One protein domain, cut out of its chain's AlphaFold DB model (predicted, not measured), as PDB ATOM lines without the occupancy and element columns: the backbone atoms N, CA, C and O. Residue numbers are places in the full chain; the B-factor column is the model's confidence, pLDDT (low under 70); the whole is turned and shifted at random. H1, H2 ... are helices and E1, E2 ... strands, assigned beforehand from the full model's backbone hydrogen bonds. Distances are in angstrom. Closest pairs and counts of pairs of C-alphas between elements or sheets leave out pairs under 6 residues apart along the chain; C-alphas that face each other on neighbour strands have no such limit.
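Overview. This is residues 28 to 151 of the 157 residues of the protein "Hypothetical protein" of Tetraselmis chuii (UniProt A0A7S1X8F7). Seven strands close into a barrel, with H1 along its outside and H2 at one end; two long loops, residues 38 to 49 and 61 to 73, hold the two C-alphas farthest apart. Look through 124 residues for E1 E2 E3 H1 E4 H2 E5 E6 E7, in that order. Round the mixed sheet run E1 E2 E4 E7 E6 E5 E3 and back to E1; the class is mixed, helices and strands. The whole is compact, radius of gyration of the C-alphas 13.8 A, spanning 43 by 30 by 24 A.

Arrangement. Start at E1, residues 28 to 37, in an antiparallel hairpin with E2, residues 50 to 60: N 35 and O 53 are 2.8 A apart. On its other side E3, residues 74 to 82, is parallel, N 77 to O 36 2.8 A. E5, residues 124 to 130, is antiparallel to E3, N 81 to O 125 2.8 A. E5, E6, residues 133 to 141, and E7, residues 144 to 150, form a meander, each strand the antiparallel neighbour of the one before; N 128 and O 135, and N 148 and O 136, are each 2.8 A apart. E4, residues 102 to 110, is antiparallel to E7, N 103 to O 147 2.8 A, and to E2, N 56 to O 106 3.0 A. Outside the barrel, H1, residues 83 to 92, is on it at a height of 9.5 A, its closest C-alphas to E5 being Gln 83 and Tyr 124, 5.8 A. H2, residues 113 to 121, is also on it and outside, height 6.9 A; its closest C-alphas to E6 are Ser 120 and Phe 139, 4.7 A. In both helices every O i to N i+4 pair is within hydrogen-bond range.

Along the chain. Find C-alpha 28 at (36.120, -23.869, 63.152), where E1 begins its 25.2 A; E2 is 27.5 A long, E6 24.1 A, H1 14.1 A. E7 ends at C-alpha 150, (38.097, -13.101, 49.377).

Size, cuts and confidence. The C-alphas of Pro 45 and Pro 64, the two farthest apart, are 45.2 A apart. The links E1 to E2 and E2 to E3 are long, and the printed part has no cut. Look for pLDDT under 70 in residues 39 to 47, 61 to 69, 95 to 99, 131 to 132 and 151.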
ATOM      1  N   ARG A  28      37.494 -24.263  62.820       73.50
ATOM      2  CA  ARG A  28      36.120 -23.869  63.152       73.50
ATOM      3  C   ARG A  28      35.180 -24.305  62.037       73.50
ATOM      4  O   ARG A  28      35.426 -23.969  60.882       73.50
ATOM      5  N   ASP A  29      34.102 -25.008  62.373       78.88
ATOM      6  CA  ASP A  29      33.034 -25.304  61.414       78.88
ATOM      7  C   ASP A  29      32.346 -23.994  61.007       78.88
ATOM      8  O   ASP A  29      31.886 -23.235  61.862       78.88
ATOM      9  N   VAL A  30      32.326 -23.699  59.705       79.38
ATOM     10  CA  VAL A  30      31.775 -22.440  59.165       79.38
ATOM     11  C   VAL A  30      30.657 -22.649  58.157       79.38
ATOM     12  O   VAL A  30      29.935 -21.708  57.847       79.38
ATOM     13  N   TRP A  31      30.485 -23.868  57.651       87.12
ATOM     14  CA  TRP A  31      29.405 -24.178  56.726       87.12
ATOM     15  C   TRP A  31      29.090 -25.664  56.697       87.12
ATOM     16  O   TRP A  31      29.974 -26.505  56.865       87.12
ATOM     17  N   ARG A  32      27.828 -25.973  56.418       87.56
ATOM     18  CA  ARG A  32      27.343 -27.312  56.105       87.56
ATOM     19  C   ARG A  32      26.259 -27.187  55.047       87.56
ATOM     20  O   ARG A  32      25.318 -26.418  55.230       87.56
ATOM     21  N   GLY A  33      26.376 -27.943  53.963       90.69
ATOM     22  CA  GLY A  33      25.438 -27.817  52.861       90.69
ATOM     23  C   GLY A  33      25.839 -28.576  51.605       90.69
ATOM     24  O   GLY A  33      26.674 -29.480  51.638       90.69
ATOM     25  N   THR A  34      25.223 -28.195  50.493       91.25
ATOM     26  CA  THR A  34      25.460 -28.746  49.159       91.25
ATOM     27  C   THR A  34      26.242 -27.745  48.321       91.25
ATOM     28  O   THR A  34      25.839 -26.590  48.200       91.25
ATOM     29  N   LEU A  35      27.344 -28.186  47.715       89.50
ATOM     30  CA  LEU A  35      27.997 -27.453  46.639       89.50
ATOM     31  C   LEU A  35      27.441 -27.959  45.311       89.50
ATOM     32  O   LEU A  35      27.458 -29.160  45.049       89.50
ATOM     33  N   ALA A  36      26.985 -27.048  44.466       89.50
ATOM     34  CA  ALA A  36      26.450 -27.336  43.149       89.50
ATOM     35  C   ALA A  36      27.123 -26.479  42.076       89.50
ATOM     36  O   ALA A  36      27.758 -25.468  42.359       89.50
ATOM     37  N   ILE A  37      26.978 -26.884  40.823       85.69
ATOM     38  CA  ILE A  37      27.437 -26.148  39.649       85.69
ATOM     39  C   ILE A  37      26.226 -25.599  38.922       85.69
ATOM     40  O   ILE A  37      25.231 -26.300  38.750       85.69
ATOM     41  N   ASN A  38      26.319 -24.362  38.445       78.75
ATOM     42  CA  ASN A  38      25.275 -23.778  37.614       78.75
ATOM     43  C   ASN A  38      25.005 -24.642  36.359       78.75
ATOM     44  O   ASN A  38      25.940 -25.048  35.667       78.75
ATOM     45  N   ALA A  39      23.735 -24.888  36.025       65.00
ATOM     46  CA  ALA A  39      23.319 -25.703  34.879       65.00
ATOM     47  C   ALA A  39      23.967 -25.292  33.549       65.00
ATOM     48  O   ALA A  39      24.311 -26.153  32.739       65.00
ATOM     49  N   LYS A  40      24.202 -23.983  33.354       63.06
ATOM     50  CA  LYS A  40      24.901 -23.446  32.173       63.06
ATOM     51  C   LYS A  40      26.329 -23.978  32.047       63.06
ATOM     52  O   LYS A  40      26.814 -24.171  30.940       63.06
ATOM     53  N   GLN A  41      27.001 -24.211  33.173       62.44
ATOM     54  CA  GLN A  41      28.344 -24.792  33.200       62.44
ATOM     55  C   GLN A  41      28.310 -26.319  33.133       62.44
ATOM     56  O   GLN A  41      29.209 -26.922  32.558       62.44
ATOM     57  N   ALA A  42      27.269 -26.937  33.691       58.88
ATOM     58  CA  ALA A  42      27.087 -28.386  33.689       58.88
ATOM     59  C   ALA A  42      26.505 -28.944  32.371       58.88
ATOM     60  O   ALA A  42      26.241 -30.140  32.301       58.88
ATOM     61  N   GLN A  43      26.278 -28.095  31.356       62.56
ATOM     62  CA  GLN A  43      25.679 -28.450  30.056       62.56
ATOM     63  C   GLN A  43      24.354 -29.230  30.179       62.56
ATOM     64  O   GLN A  43      24.018 -30.046  29.324       62.56
ATOM     65  N   LYS A  44      23.586 -28.995  31.254       54.97
ATOM     66  CA  LYS A  44      22.320 -29.695  31.495       54.97
ATOM     67  C   LYS A  44      21.140 -28.931  30.879       54.97
ATOM     68  O   LYS A  44      20.977 -27.745  31.184       54.97
ATOM     69  N   PRO A  45      20.274 -29.587  30.084       50.16
ATOM     70  CA  PRO A  45      18.994 -29.006  29.696       50.16
ATOM     71  C   PRO A  45      18.095 -28.926  30.941       50.16
ATOM     72  O   PRO A  45      17.896 -29.932  31.616       50.16
ATOM     73  N   GLY A  46      17.596 -27.732  31.279       60.38
ATOM     74  CA  GLY A  46      16.630 -27.548  32.378       60.38
ATOM     75  C   GLY A  46      17.020 -26.574  33.494       60.38
ATOM     76  O   GLY A  46      16.226 -26.356  34.397       60.38
ATOM     77  N   GLY A  47      18.200 -25.945  33.458       64.94
ATOM     78  CA  GLY A  47      18.508 -24.810  34.346       64.94
ATOM     79  C   GLY A  47      18.784 -25.145  35.823       64.94
ATOM     80  O   GLY A  47      19.259 -24.275  36.550       64.94
ATOM     81  N   GLU A  48      18.576 -26.389  36.260       71.81
ATOM     82  CA  GLU A  48      18.817 -26.792  37.648       71.81
ATOM     83  C   GLU A  48      20.312 -26.960  37.974       71.81
ATOM     84  O   GLU A  48      21.043 -27.638  37.236       71.81
ATOM     85  N   PRO A  49      20.799 -26.372  39.083       77.88
ATOM     86  CA  PRO A  49      22.188 -26.513  39.488       77.88
ATOM     87  C   PRO A  49      22.498 -27.977  39.823       77.88
ATOM     88  O   PRO A  49      21.829 -28.615  40.634       77.88
ATOM     89  N   MET A  50      23.539 -28.521  39.198       84.00
ATOM     90  CA  MET A  50      23.944 -29.909  39.390       84.00
ATOM     91  C   MET A  50      24.760 -30.033  40.685       84.00
ATOM     92  O   MET A  50      25.828 -29.421  40.766       84.00
ATOM     93  N   PRO A  51      24.327 -30.823  41.682       87.06
ATOM     94  CA  PRO A  51      25.090 -30.995  42.913       87.06
ATOM     95  C   PRO A  51      26.414 -31.716  42.628       87.06
ATOM     96  O   PRO A  51      26.445 -32.749  41.961       87.06
ATOM     97  N   LEU A  52      27.510 -31.169  43.152       86.88
ATOM     98  CA  LEU A  52      28.830 -31.801  43.168       86.88
ATOM     99  C   LEU A  52      28.988 -32.699  44.385       86.88
ATOM    100  O   LEU A  52      29.353 -33.866  44.249       86.88
ATOM    101  N   PHE A  53      28.731 -32.150  45.570       89.44
ATOM    102  CA  PHE A  53      28.825 -32.877  46.828       89.44
ATOM    103  C   PHE A  53      28.011 -32.196  47.928       89.44
ATOM    104  O   PHE A  53      27.739 -30.996  47.877       89.44
ATOM    105  N   VAL A  54      27.680 -32.970  48.953       90.12
ATOM    106  CA  VAL A  54      27.197 -32.493  50.250       90.12
ATOM    107  C   VAL A  54      28.341 -32.623  51.245       90.12
ATOM    108  O   VAL A  54      29.089 -33.603  51.207       90.12
ATOM    109  N   GLY A  55      28.539 -31.625  52.100       90.31
ATOM    110  CA  GLY A  55      29.662 -31.634  53.022       90.31
ATOM    111  C   GLY A  55      29.656 -30.498  54.025       90.31
ATOM    112  O   GLY A  55      28.658 -29.807  54.233       90.31
ATOM    113  N   LEU A  56      30.811 -30.329  54.653       87.88
ATOM    114  CA  LEU A  56      31.072 -29.282  55.629       87.88
ATOM    115  C   LEU A  56      32.347 -28.527  55.267       87.88
ATOM    116  O   LEU A  56      33.253 -29.078  54.642       87.88
ATOM    117  N   ALA A  57      32.417 -27.261  55.657       86.88
ATOM    118  CA  ALA A  57      33.595 -26.433  55.475       86.88
ATOM    119  C   ALA A  57      34.115 -25.967  56.831       86.88
ATOM    120  O   ALA A  57      33.342 -25.528  57.687       86.88
ATOM    121  N   LYS A  58      35.433 -26.054  57.011       85.06
ATOM    122  CA  LYS A  58      36.121 -25.585  58.211       85.06
ATOM    123  C   LYS A  58      37.074 -24.456  57.868       85.06
ATOM    124  O   LYS A  58      37.910 -24.604  56.980       85.06
ATOM    125  N   LEU A  59      36.963 -23.342  58.575       81.31
ATOM    126  CA  LEU A  59      37.892 -22.228  58.459       81.31
ATOM    127  C   LEU A  59      39.190 -22.585  59.181       81.31
ATOM    128  O   LEU A  59      39.171 -23.007  60.339       81.31
ATOM    129  N   ILE A  60      40.310 -22.408  58.488       75.25
ATOM    130  CA  ILE A  60      41.634 -22.412  59.095       75.25
ATOM    131  C   ILE A  60      41.807 -21.030  59.718       75.25
ATOM    132  O   ILE A  60      41.925 -20.033  59.003       75.25
ATOM    133  N   LEU A  61      41.782 -20.971  61.047       64.75
ATOM    134  CA  LEU A  61      41.993 -19.740  61.801       64.75
ATOM    135  C   LEU A  61      43.469 -19.329  61.703       64.75
ATOM    136  O   LEU A  61      44.278 -19.645  62.569       64.75
ATOM    137  N   THR A  62      43.836 -18.667  60.605       58.56
ATOM    138  CA  THR A  62      45.132 -17.981  60.461       58.56
ATOM    139  C   THR A  62      45.051 -16.517  60.877       58.56
ATOM    140  O   THR A  62      46.081 -15.886  61.082       58.56
ATOM    141  N   THR A  63      43.841 -15.974  61.012       52.84
ATOM    142  CA  THR A  63      43.599 -14.608  61.467       52.84
ATOM    143  C   THR A  63      42.869 -14.616  62.815       52.84
ATOM    144  O   THR A  63      41.953 -15.416  63.016       52.84
ATOM    145  N   PRO A  64      43.238 -13.725  63.752       48.06
ATOM    146  CA  PRO A  64      42.609 -13.635  65.073       48.06
ATOM    147  C   PRO A  64      41.190 -13.041  65.039       48.06
ATOM    148  O   PRO A  64      40.530 -12.970  66.073       48.06
ATOM    149  N   GLN A  65      40.706 -12.599  63.875       49.97
ATOM    150  CA  GLN A  65      39.393 -11.973  63.759       49.97
ATOM    151  C   GLN A  65      38.288 -13.016  63.533       49.97
ATOM    152  O   GLN A  65      38.406 -13.860  62.637       49.97
ATOM    153  N   PRO A  66      37.181 -12.955  64.293       53.94
ATOM    154  CA  PRO A  66      36.032 -13.812  64.063       53.94
ATOM    155  C   PRO A  66      35.360 -13.426  62.742       53.94
ATOM    156  O   PRO A  66      34.627 -12.445  62.660       53.94
ATOM    157  N   ILE A  67      35.585 -14.220  61.697       61.03
ATOM    158  CA  ILE A  67      34.853 -14.067  60.440       61.03
ATOM    159  C   ILE A  67      33.460 -14.667  60.647       61.03
ATOM    160  O   ILE A  67      33.315 -15.883  60.794       61.03
ATOM    161  N   ASN A  68      32.433 -13.817  60.709       58.25
ATOM    162  CA  ASN A  68      31.048 -14.272  60.734       58.25
ATOM    163  C   ASN A  68      30.626 -14.633  59.303       58.25
ATOM    164  O   ASN A  68      30.425 -13.759  58.462       58.25
ATOM    165  N   LEU A  69      30.570 -15.930  59.011       68.19
ATOM    166  CA  LEU A  69      30.207 -16.466  57.702       68.19
ATOM    167  C   LEU A  69      28.808 -17.075  57.817       68.19
ATOM    168  O   LEU A  69      28.657 -18.191  58.302       68.19
ATOM    169  N   SER A  70      27.781 -16.343  57.385       70.44
ATOM    170  CA  SER A  70      26.434 -16.899  57.192       70.44
ATOM    171  C   SER A  70      26.271 -17.314  55.737       70.44
ATOM    172  O   SER A  70      25.688 -16.600  54.927       70.44
ATOM    173  N   TRP A  71      26.860 -18.453  55.381       82.62
ATOM    174  CA  TRP A  71      26.742 -18.989  54.027       82.62
ATOM    175  C   TRP A  71      25.428 -19.746  53.843       82.62
ATOM    176  O   TRP A  71      25.023 -20.489  54.742       82.62
ATOM    177  N   PRO A  72      24.779 -19.621  52.672       84.25
ATOM    178  CA  PRO A  72      23.570 -20.375  52.394       84.25
ATOM    179  C   PRO A  72      23.876 -21.880  52.328       84.25
ATOM    180  O   PRO A  72      24.975 -22.274  51.931       84.25
ATOM    181  N   PRO A  73      22.910 -22.751  52.664       86.50
ATOM    182  CA  PRO A  73      23.096 -24.203  52.627       86.50
ATOM    183  C   PRO A  73      23.342 -24.737  51.209       86.50
ATOM    184  O   PRO A  73      23.873 -25.832  51.056       86.50
ATOM    185  N   LEU A  74      22.980 -23.983  50.171       88.94
ATOM    186  CA  LEU A  74      23.329 -24.276  48.786       88.94
ATOM    187  C   LEU A  74      24.354 -23.253  48.300       88.94
ATOM    188  O   LEU A  74      24.044 -22.069  48.181       88.94
ATOM    189  N   LEU A  75      25.556 -23.724  47.986       88.50
ATOM    190  CA  LEU A  75      26.588 -22.937  47.324       88.50
ATOM    191  C   LEU A  75      26.628 -23.300  45.845       88.50
ATOM    192  O   LEU A  75      26.668 -24.479  45.500       88.50
ATOM    193  N   VAL A  76      26.640 -22.295  44.972       87.38
ATOM    194  CA  VAL A  76      26.646 -22.505  43.521       87.38
ATOM    195  C   VAL A  76      27.946 -21.978  42.928       87.38
ATOM    196  O   VAL A  76      28.304 -20.815  43.101       87.38
ATOM    197  N   ILE A  77      28.649 -22.836  42.194       88.00
ATOM    198  CA  ILE A  77      29.803 -22.446  41.390       88.00
ATOM    199  C   ILE A  77      29.307 -21.586  40.233       88.00
ATOM    200  O   ILE A  77      28.528 -22.036  39.384       88.00
ATOM    201  N   ARG A  78      29.796 -20.348  40.199       82.50
ATOM    202  CA  ARG A  78      29.537 -19.386  39.133       82.50
ATOM    203  C   ARG A  78      30.373 -19.700  37.902       82.50
ATOM    204  O   ARG A  78      29.858 -19.672  36.785       82.50
ATOM    205  N   LYS A  79      31.675 -19.933  38.107       85.00
ATOM    206  CA  LYS A  79      32.628 -20.118  37.013       85.00
ATOM    207  C   LYS A  79      33.832 -20.978  37.388       85.00
ATOM    208  O   LYS A  79      34.462 -20.735  38.409       85.00
ATOM    209  N   PHE A  80      34.216 -21.888  36.497       86.06
ATOM    210  CA  PHE A  80      35.537 -22.518  36.492       86.06
ATOM    211  C   PHE A  80      36.591 -21.648  35.802       86.06
ATOM    212  O   PHE A  80      36.364 -21.083  34.729       86.06
ATOM    213  N   VAL A  81      37.760 -21.548  36.421       85.81
ATOM    214  CA  VAL A  81      38.873 -20.698  36.005       85.81
ATOM    215  C   VAL A  81      40.158 -21.518  36.078       85.81
ATOM    216  O   VAL A  81      40.414 -22.189  37.073       85.81
ATOM    217  N   SER A  82      40.972 -21.480  35.023       85.62
ATOM    218  CA  SER A  82      42.293 -22.116  35.029       85.62
ATOM    219  C   SER A  82      43.232 -21.423  36.021       85.62
ATOM    220  O   SER A  82      43.061 -20.242  36.326       85.62
ATOM    221  N   GLN A  83      44.264 -22.121  36.492       80.56
ATOM    222  CA  GLN A  83      45.253 -21.553  37.416       80.56
ATOM    223  C   GLN A  83      45.912 -20.259  36.899       80.56
ATOM    224  O   GLN A  83      46.136 -19.330  37.673       80.56
ATOM    225  N   GLU A  84      46.187 -20.165  35.596       82.75
ATOM    226  CA  GLU A  84      46.770 -18.961  34.989       82.75
ATOM    227  C   GLU A  84      45.813 -17.761  35.075       82.75
ATOM    228  O   GLU A  84      46.191 -16.676  35.516       82.75
ATOM    229  N   ASN A  85      44.544 -17.971  34.720       83.88
ATOM    230  CA  ASN A  85      43.517 -16.937  34.819       83.88
ATOM    231  C   ASN A  85      43.208 -16.582  36.274       83.88
ATOM    232  O   ASN A  85      42.890 -15.436  36.576       83.88
ATOM    233  N   LEU A  86      43.337 -17.548  37.183       81.25
ATOM    234  CA  LEU A  86      43.186 -17.322  38.609       81.25
ATOM    235  C   LEU A  86      44.285 -16.397  39.146       81.25
ATOM    236  O   LEU A  86      43.994 -15.483  39.912       81.25
ATOM    237  N   ARG A  87      45.534 -16.595  38.714       79.00
ATOM    238  CA  ARG A  87      46.644 -15.704  39.072       79.00
ATOM    239  C   ARG A  87      46.385 -14.277  38.589       79.00
ATOM    240  O   ARG A  87      46.474 -13.352  39.388       79.00
ATOM    241  N   LYS A  88      45.965 -14.121  37.329       81.62
ATOM    242  CA  LYS A  88      45.553 -12.825  36.762       81.62
ATOM    243  C   LYS A  88      44.410 -12.187  37.562       81.62
ATOM    244  O   LYS A  88      44.421 -10.984  37.790       81.62
ATOM    245  N   TYR A  89      43.447 -12.987  38.022       78.62
ATOM    246  CA  TYR A  89      42.330 -12.519  38.848       78.62
ATOM    247  C   TYR A  89      42.794 -11.997  40.216       78.62
ATOM    248  O   TYR A  89      42.369 -10.924  40.638       78.62
ATOM    249  N   PHE A  90      43.704 -12.710  40.888       78.56
ATOM    250  CA  PHE A  90      44.293 -12.249  42.150       78.56
ATOM    251  C   PHE A  90      45.118 -10.973  41.983       78.56
ATOM    252  O   PHE A  90      44.991 -10.062  42.800       78.56
ATOM    253  N   GLU A  91      45.920 -10.888  40.919       78.19
ATOM    254  CA  GLU A  91      46.713  -9.696  40.595       78.19
ATOM    255  C   GLU A  91      45.808  -8.486  40.310       78.19
ATOM    256  O   GLU A  91      46.022  -7.415  40.876       78.19
ATOM    257  N   ALA A  92      44.746  -8.664  39.516       77.56
ATOM    258  CA  ALA A  92      43.792  -7.602  39.190       77.56
ATOM    259  C   ALA A  92      43.056  -7.063  40.427       77.56
ATOM    260  O   ALA A  92      42.850  -5.857  40.552       77.56
ATOM    261  N   LEU A  93      42.687  -7.945  41.358       72.56
ATOM    262  CA  LEU A  93      42.004  -7.573  42.596       72.56
ATOM    263  C   LEU A  93      42.957  -7.170  43.731       72.56
ATOM    264  O   LEU A  93      42.489  -6.855  44.823       72.56
ATOM    265  N   LYS A  94      44.278  -7.178  43.496       72.69
ATOM    266  CA  LYS A  94      45.312  -6.909  44.512       72.69
ATOM    267  C   LYS A  94      45.135  -7.764  45.777       72.69
ATOM    268  O   LYS A  94      45.351  -7.300  46.894       72.69
ATOM    269  N   ILE A  95      44.719  -9.017  45.600       69.94
ATOM    270  CA  ILE A  95      44.470  -9.952  46.699       69.94
ATOM    271  C   ILE A  95      45.773 -10.643  47.077       69.94
ATOM    272  O   ILE A  95      46.353 -11.387  46.283       69.94
ATOM    273  N   ASP A  96      46.182 -10.488  48.333       69.81
ATOM    274  CA  ASP A  96      47.250 -11.300  48.900       69.81
ATOM    275  C   ASP A  96      46.708 -12.663  49.359       69.81
ATOM    276  O   ASP A  96      46.121 -12.818  50.435       69.81
ATOM    277  N   THR A  97      46.918 -13.683  48.531       68.19
ATOM    278  CA  THR A  97      46.503 -15.068  48.816       68.19
ATOM    279  C   THR A  97      47.206 -15.701  50.023       68.19
ATOM    280  O   THR A  97      46.706 -16.694  50.564       68.19
ATOM    281  N   ASN A  98      48.342 -15.149  50.472       69.75
ATOM    282  CA  ASN A  98      49.053 -15.638  51.655       69.75
ATOM    283  C   ASN A  98      48.378 -15.174  52.947       69.75
ATOM    284  O   ASN A  98      48.303 -15.949  53.897       69.75
ATOM    285  N   ASN A  99      47.828 -13.957  52.935       69.19
ATOM    286  CA  ASN A  99      47.116 -13.350  54.062       69.19
ATOM    287  C   ASN A  99      45.590 -13.537  54.003       69.19
ATOM    288  O   ASN A  99      44.879 -13.199  54.948       69.19
ATOM    289  N   SER A 100      45.074 -14.098  52.909       74.31
ATOM    290  CA  SER A 100      43.647 -14.376  52.755       74.31
ATOM    291  C   SER A 100      43.204 -15.558  53.632       74.31
ATOM    292  O   SER A 100      43.889 -16.588  53.658       74.31
ATOM    293  N   PRO A 101      42.044 -15.473  54.311       78.69
ATOM    294  CA  PRO A 101      41.517 -16.578  55.104       78.69
ATOM    295  C   PRO A 101      41.267 -17.821  54.242       78.69
ATOM    296  O   PRO A 101      40.737 -17.734  53.131       78.69
ATOM    297  N   LYS A 102      41.627 -18.998  54.756       84.25
ATOM    298  CA  LYS A 102      41.505 -20.272  54.031       84.25
ATOM    299  C   LYS A 102      40.471 -21.166  54.687       84.25
ATOM    300  O   LYS A 102      40.441 -21.313  55.902       84.25
ATOM    301  N   VAL A 103      39.655 -21.816  53.874       85.75
ATOM    302  CA  VAL A 103      38.607 -22.744  54.295       85.75
ATOM    303  C   VAL A 103      38.865 -24.088  53.636       85.75
ATOM    304  O   VAL A 103      39.183 -24.160  52.456       85.75
ATOM    305  N   VAL A 104      38.743 -25.176  54.381       87.62
ATOM    306  CA  VAL A 104      38.862 -26.533  53.846       87.62
ATOM    307  C   VAL A 104      37.478 -27.144  53.772       87.62
ATOM    308  O   VAL A 104      36.752 -27.154  54.763       87.62
ATOM    309  N   PHE A 105      37.125 -27.663  52.602       88.12
ATOM    310  CA  PHE A 105      35.878 -28.382  52.388       88.12
ATOM    311  C   PHE A 105      36.122 -29.879  52.515       88.12
ATOM    312  O   PHE A 105      37.051 -30.423  51.911       88.12
ATOM    313  N   PHE A 106      35.246 -30.520  53.281       86.31
ATOM    314  CA  PHE A 106      35.204 -31.950  53.534       86.31
ATOM    315  C   PHE A 106      33.891 -32.491  52.959       86.31
ATOM    316  O   PHE A 106      32.834 -32.327  53.579       86.31
ATOM    317  N   PRO A 107      33.926 -33.087  51.757       87.00
ATOM    318  CA  PRO A 107      32.781 -33.790  51.198       87.00
ATOM    319  C   PRO A 107      32.399 -34.955  52.108       87.00
ATOM    320  O   PRO A 107      33.236 -35.800  52.415       87.00
ATOM    321  N   THR A 108      31.143 -35.000  52.538       87.31
ATOM    322  CA  THR A 108      30.566 -36.162  53.227       87.31
ATOM    323  C   THR A 108      29.874 -37.094  52.241       87.31
ATOM    324  O   THR A 108      29.848 -38.299  52.450       87.31
ATOM    325  N   GLU A 109      29.335 -36.544  51.154       89.38
ATOM    326  CA  GLU A 109      28.697 -37.304  50.087       89.38
ATOM    327  C   GLU A 109      29.053 -36.689  48.732       89.38
ATOM    328  O   GLU A 109      28.664 -35.561  48.434       89.38
ATOM    329  N   VAL A 110      29.792 -37.420  47.898       87.06
ATOM    330  CA  VAL A 110      30.192 -36.952  46.565       87.06
ATOM    331  C   VAL A 110      29.160 -37.414  45.538       87.06
ATOM    332  O   VAL A 110      28.971 -38.611  45.343       87.06
ATOM    333  N   LYS A 111      28.496 -36.468  44.866       87.12
ATOM    334  CA  LYS A 111      27.516 -36.742  43.801       87.12
ATOM    335  C   LYS A 111      28.169 -36.827  42.421       87.12
ATOM    336  O   LYS A 111      27.694 -37.574  41.574       87.12
ATOM    337  N   ASN A 112      29.246 -36.072  42.185       85.00
ATOM    338  CA  ASN A 112      29.921 -36.019  40.885       85.00
ATOM    339  C   ASN A 112      31.454 -36.055  41.022       85.00
ATOM    340  O   ASN A 112      32.152 -35.051  40.865       85.00
ATOM    341  N   SER A 113      31.978 -37.239  41.346       82.38
ATOM    342  CA  SER A 113      33.408 -37.481  41.596       82.38
ATOM    343  C   SER A 113      34.278 -37.305  40.350       82.38
ATOM    344  O   SER A 113      35.386 -36.778  40.454       82.38
ATOM    345  N   ASN A 114      33.769 -37.687  39.175       85.19
ATOM    346  CA  ASN A 114      34.488 -37.572  37.903       85.19
ATOM    347  C   ASN A 114      34.828 -36.117  37.584       85.19
ATOM    348  O   ASN A 114      35.976 -35.804  37.279       85.19
ATOM    349  N   LEU A 115      33.854 -35.217  37.735       82.88
ATOM    350  CA  LEU A 115      34.063 -33.798  37.477       82.88
ATOM    351  C   LEU A 115      35.035 -33.171  38.486       82.88
ATOM    352  O   LEU A 115      35.898 -32.386  38.106       82.88
ATOM    353  N   MET A 116      34.949 -33.546  39.766       81.50
ATOM    354  CA  MET A 116      35.900 -33.081  40.783       81.50
ATOM    355  C   MET A 116      37.331 -33.551  40.496       81.50
ATOM    356  O   MET A 116      38.275 -32.771  40.642       81.50
ATOM    357  N   LEU A 117      37.496 -34.803  40.061       84.19
ATOM    358  CA  LEU A 117      38.789 -35.350  39.656       84.19
ATOM    359  C   LEU A 117      39.331 -34.634  38.415       84.19
ATOM    360  O   LEU A 117      40.504 -34.276  38.380       84.19
ATOM    361  N   GLU A 118      38.481 -34.380  37.421       85.31
ATOM    362  CA  GLU A 118      38.864 -33.663  36.206       85.31
ATOM    363  C   GLU A 118      39.342 -32.240  36.519       85.31
ATOM    364  O   GLU A 118      40.407 -31.831  36.049       85.31
ATOM    365  N   MET A 119      38.610 -31.506  37.363       82.94
ATOM    366  CA  MET A 119      39.004 -30.159  37.787       82.94
ATOM    367  C   MET A 119      40.319 -30.167  38.569       82.94
ATOM    368  O   MET A 119      41.154 -29.286  38.365       82.94
ATOM    369  N   SER A 120      40.535 -31.182  39.412       83.62
ATOM    370  CA  SER A 120      41.799 -31.379  40.124       83.62
ATOM    371  C   SER A 120      42.955 -31.650  39.156       83.62
ATOM    372  O   SER A 120      43.982 -30.985  39.233       83.62
ATOM    373  N   ASN A 121      42.784 -32.579  38.212       85.31
ATOM    374  CA  ASN A 121      43.822 -32.961  37.247       85.31
ATOM    375  C   ASN A 121      44.200 -31.805  36.319       85.31
ATOM    376  O   ASN A 121      45.364 -31.636  35.966       85.31
ATOM    377  N   LYS A 122      43.216 -30.986  35.938       81.62
ATOM    378  CA  LYS A 122      43.433 -29.813  35.089       81.62
ATOM    379  C   LYS A 122      43.896 -28.576  35.874       81.62
ATOM    380  O   LYS A 122      44.081 -27.524  35.266       81.62
ATOM    381  N   ASN A 123      44.075 -28.671  37.197       83.38
ATOM    382  CA  ASN A 123      44.401 -27.545  38.083       83.38
ATOM    383  C   ASN A 123      43.433 -26.354  37.931       83.38
ATOM    384  O   ASN A 123      43.834 -25.187  37.945       83.38
ATOM    385  N   TYR A 124      42.143 -26.640  37.760       85.81
ATOM    386  CA  TYR A 124      41.110 -25.612  37.721       85.81
ATOM    387  C   TYR A 124      40.708 -25.199  39.137       85.81
ATOM    388  O   TYR A 124      40.734 -25.981  40.088       85.81
ATOM    389  N   ALA A 125      40.294 -23.945  39.260       87.69
ATOM    390  CA  ALA A 125      39.622 -23.408  40.425       87.69
ATOM    391  C   ALA A 125      38.180 -23.043  40.068       87.69
ATOM    392  O   ALA A 125      37.866 -22.726  38.922       87.69
ATOM    393  N   ALA A 126      37.296 -23.074  41.051       88.12
ATOM    394  CA  ALA A 126      35.923 -22.623  40.925       88.12
ATOM    395  C   ALA A 126      35.727 -21.332  41.719       88.12
ATOM    396  O   ALA A 126      36.149 -21.232  42.867       88.12
ATOM    397  N   ILE A 127      35.066 -20.352  41.115       86.69
ATOM    398  CA  ILE A 127      34.583 -19.157  41.801       86.69
ATOM    399  C   ILE A 127      33.162 -19.445  42.279       86.69
ATOM    400  O   ILE A 127      32.287 -19.799  41.482       86.69
ATOM    401  N   VAL A 128      32.956 -19.295  43.580       86.69
ATOM    402  CA  VAL A 128      31.685 -19.459  44.282       86.69
ATOM    403  C   VAL A 128      31.327 -18.109  44.894       86.69
ATOM    404  O   VAL A 128      32.131 -17.526  45.623       86.69
ATOM    405  N   ASP A 129      30.130 -17.609  44.606       76.31
ATOM    406  CA  ASP A 129      29.629 -16.391  45.241       76.31
ATOM    407  C   ASP A 129      29.114 -16.752  46.650       76.31
ATOM    408  O   ASP A 129      28.268 -17.638  46.797       76.31
ATOM    409  N   VAL A 130      29.645 -16.112  47.699       77.81
ATOM    410  CA  VAL A 130      29.304 -16.394  49.109       77.81
ATOM    411  C   VAL A 130      29.043 -15.096  49.872       77.81
ATOM    412  O   VAL A 130      29.976 -14.550  50.446       77.81
ATOM    413  N   PRO A 131      27.804 -14.588  49.957       69.62
ATOM    414  CA  PRO A 131      27.534 -13.277  50.551       69.62
ATOM    415  C   PRO A 131      28.161 -13.114  51.951       69.62
ATOM    416  O   PRO A 131      28.037 -14.029  52.771       69.62
ATOM    417  N   PRO A 132      28.841 -11.990  52.260       66.75
ATOM    418  CA  PRO A 132      29.156 -10.818  51.416       66.75
ATOM    419  C   PRO A 132      30.458 -10.938  50.584       66.75
ATOM    420  O   PRO A 132      30.934  -9.969  50.000       66.75
ATOM    421  N   ASN A 133      31.074 -12.112  50.556       75.75
ATOM    422  CA  ASN A 133      32.397 -12.376  50.000       75.75
ATOM    423  C   ASN A 133      32.339 -13.173  48.681       75.75
ATOM    424  O   ASN A 133      31.294 -13.648  48.233       75.75
ATOM    425  N   ALA A 134      33.503 -13.371  48.069       80.25
ATOM    426  CA  ALA A 134      33.690 -14.412  47.064       80.25
ATOM    427  C   ALA A 134      34.588 -15.510  47.634       80.25
ATOM    428  O   ALA A 134      35.434 -15.267  48.498       80.25
ATOM    429  N   LEU A 135      34.406 -16.733  47.153       85.62
ATOM    430  CA  LEU A 135      35.203 -17.882  47.545       85.62
ATOM    431  C   LEU A 135      35.806 -18.510  46.301       85.62
ATOM    432  O   LEU A 135      35.104 -18.862  45.354       85.62
ATOM    433  N   ILE A 136      37.118 -18.703  46.335       88.56
ATOM    434  CA  ILE A 136      37.830 -19.419  45.284       88.56
ATOM    435  C   ILE A 136      38.160 -20.811  45.777       88.56
ATOM    436  O   ILE A 136      39.014 -20.990  46.637       88.56
ATOM    437  N   LEU A 137      37.499 -21.801  45.201       88.94
ATOM    438  CA  LEU A 137      37.645 -23.203  45.536       88.94
ATOM    439  C   LEU A 137      38.671 -23.870  44.618       88.94
ATOM    440  O   LEU A 137      38.465 -23.991  43.415       88.94
ATOM    441  N   GLN A 138      39.773 -24.336  45.193       87.19
ATOM    442  CA  GLN A 138      40.773 -25.149  44.512       87.19
ATOM    443  C   GLN A 138      40.549 -26.626  44.824       87.19
ATOM    444  O   GLN A 138      40.528 -27.035  45.991       87.19
ATOM    445  N   PHE A 139      40.439 -27.438  43.778       84.75
ATOM    446  CA  PHE A 139      40.336 -28.888  43.887       84.75
ATOM    447  C   PHE A 139      41.743 -29.461  44.091       84.75
ATOM    448  O   PHE A 139      42.601 -29.317  43.227       84.75
ATOM    449  N   LYS A 140      42.013 -30.036  45.272       79.44
ATOM    450  CA  LYS A 140      43.302 -30.687  45.580       79.44
ATOM    451  C   LYS A 140      43.220 -32.199  45.419       79.44
ATOM    452  O   LYS A 140      44.200 -32.830  45.045       79.44
ATOM    453  N   SER A 141      42.071 -32.773  45.753       75.38
ATOM    454  CA  SER A 141      41.733 -34.171  45.510       75.38
ATOM    455  C   SER A 141      40.213 -34.338  45.472       75.38
ATOM    456  O   SER A 141      39.467 -33.396  45.750       75.38
ATOM    457  N   GLN A 142      39.743 -35.554  45.186       71.75
ATOM    458  CA  GLN A 142      38.312 -35.890  45.194       71.75
ATOM    459  C   GLN A 142      37.635 -35.612  46.549       71.75
ATOM    460  O   GLN A 142      36.468 -35.244  46.591       71.75
ATOM    461  N   ASN A 143      38.383 -35.727  47.651       78.50
ATOM    462  CA  ASN A 143      37.853 -35.597  49.014       78.50
ATOM    463  C   ASN A 143      38.376 -34.356  49.742       78.50
ATOM    464  O   ASN A 143      38.142 -34.192  50.939       78.50
ATOM    465  N   ARG A 144      39.129 -33.490  49.056       78.31
ATOM    466  CA  ARG A 144      39.727 -32.314  49.682       78.31
ATOM    467  C   ARG A 144      39.768 -31.149  48.714       78.31
ATOM    468  O   ARG A 144      40.472 -31.171  47.703       78.31
ATOM    469  N   MET A 145      39.076 -30.084  49.088       86.38
ATOM    470  CA  MET A 145      39.165 -28.800  48.408       86.38
ATOM    471  C   MET A 145      39.563 -27.717  49.392       86.38
ATOM    472  O   MET A 145      39.216 -27.759  50.574       86.38
ATOM    473  N   VAL A 146      40.303 -26.742  48.884       87.06
ATOM    474  CA  VAL A 146      40.738 -25.581  49.651       87.06
ATOM    475  C   VAL A 146      40.096 -24.356  49.031       87.06
ATOM    476  O   VAL A 146      40.376 -24.004  47.892       87.06
ATOM    477  N   GLY A 147      39.209 -23.734  49.787       88.31
ATOM    478  CA  GLY A 147      38.636 -22.436  49.507       88.31
ATOM    479  C   GLY A 147      39.532 -21.316  50.026       88.31
ATOM    480  O   GLY A 147      39.997 -21.368  51.162       88.31
ATOM    481  N   ILE A 148      39.762 -20.291  49.220       86.00
ATOM    482  CA  ILE A 148      40.357 -19.026  49.649       86.00
ATOM    483  C   ILE A 148      39.216 -18.023  49.719       86.00
ATOM    484  O   ILE A 148      38.546 -17.776  48.713       86.00
ATOM    485  N   LEU A 149      38.963 -17.498  50.914       81.81
ATOM    486  CA  LEU A 149      37.976 -16.451  51.117       81.81
ATOM    487  C   LEU A 149      38.550 -15.122  50.675       81.81
ATOM    488  O   LEU A 149      39.639 -14.735  51.093       81.81
ATOM    489  N   LEU A 150      37.775 -14.425  49.859       77.00
ATOM    490  CA  LEU A 150      38.097 -13.101  49.377       77.00
ATOM    491  C   LEU A 150      37.214 -12.093  50.112       77.00
ATOM    492  O   LEU A 150      36.073 -11.869  49.686       77.00
ATOM    493  N   PRO A 151      37.697 -11.530  51.237       64.50
ATOM    494  CA  PRO A 151      36.973 -10.477  51.927       64.50
ATOM    495  C   PRO A 151      36.778  -9.295  50.973       64.50
ATOM    496  O   PRO A 151      37.715  -8.894  50.287       64.50
TER     497      PRO A 151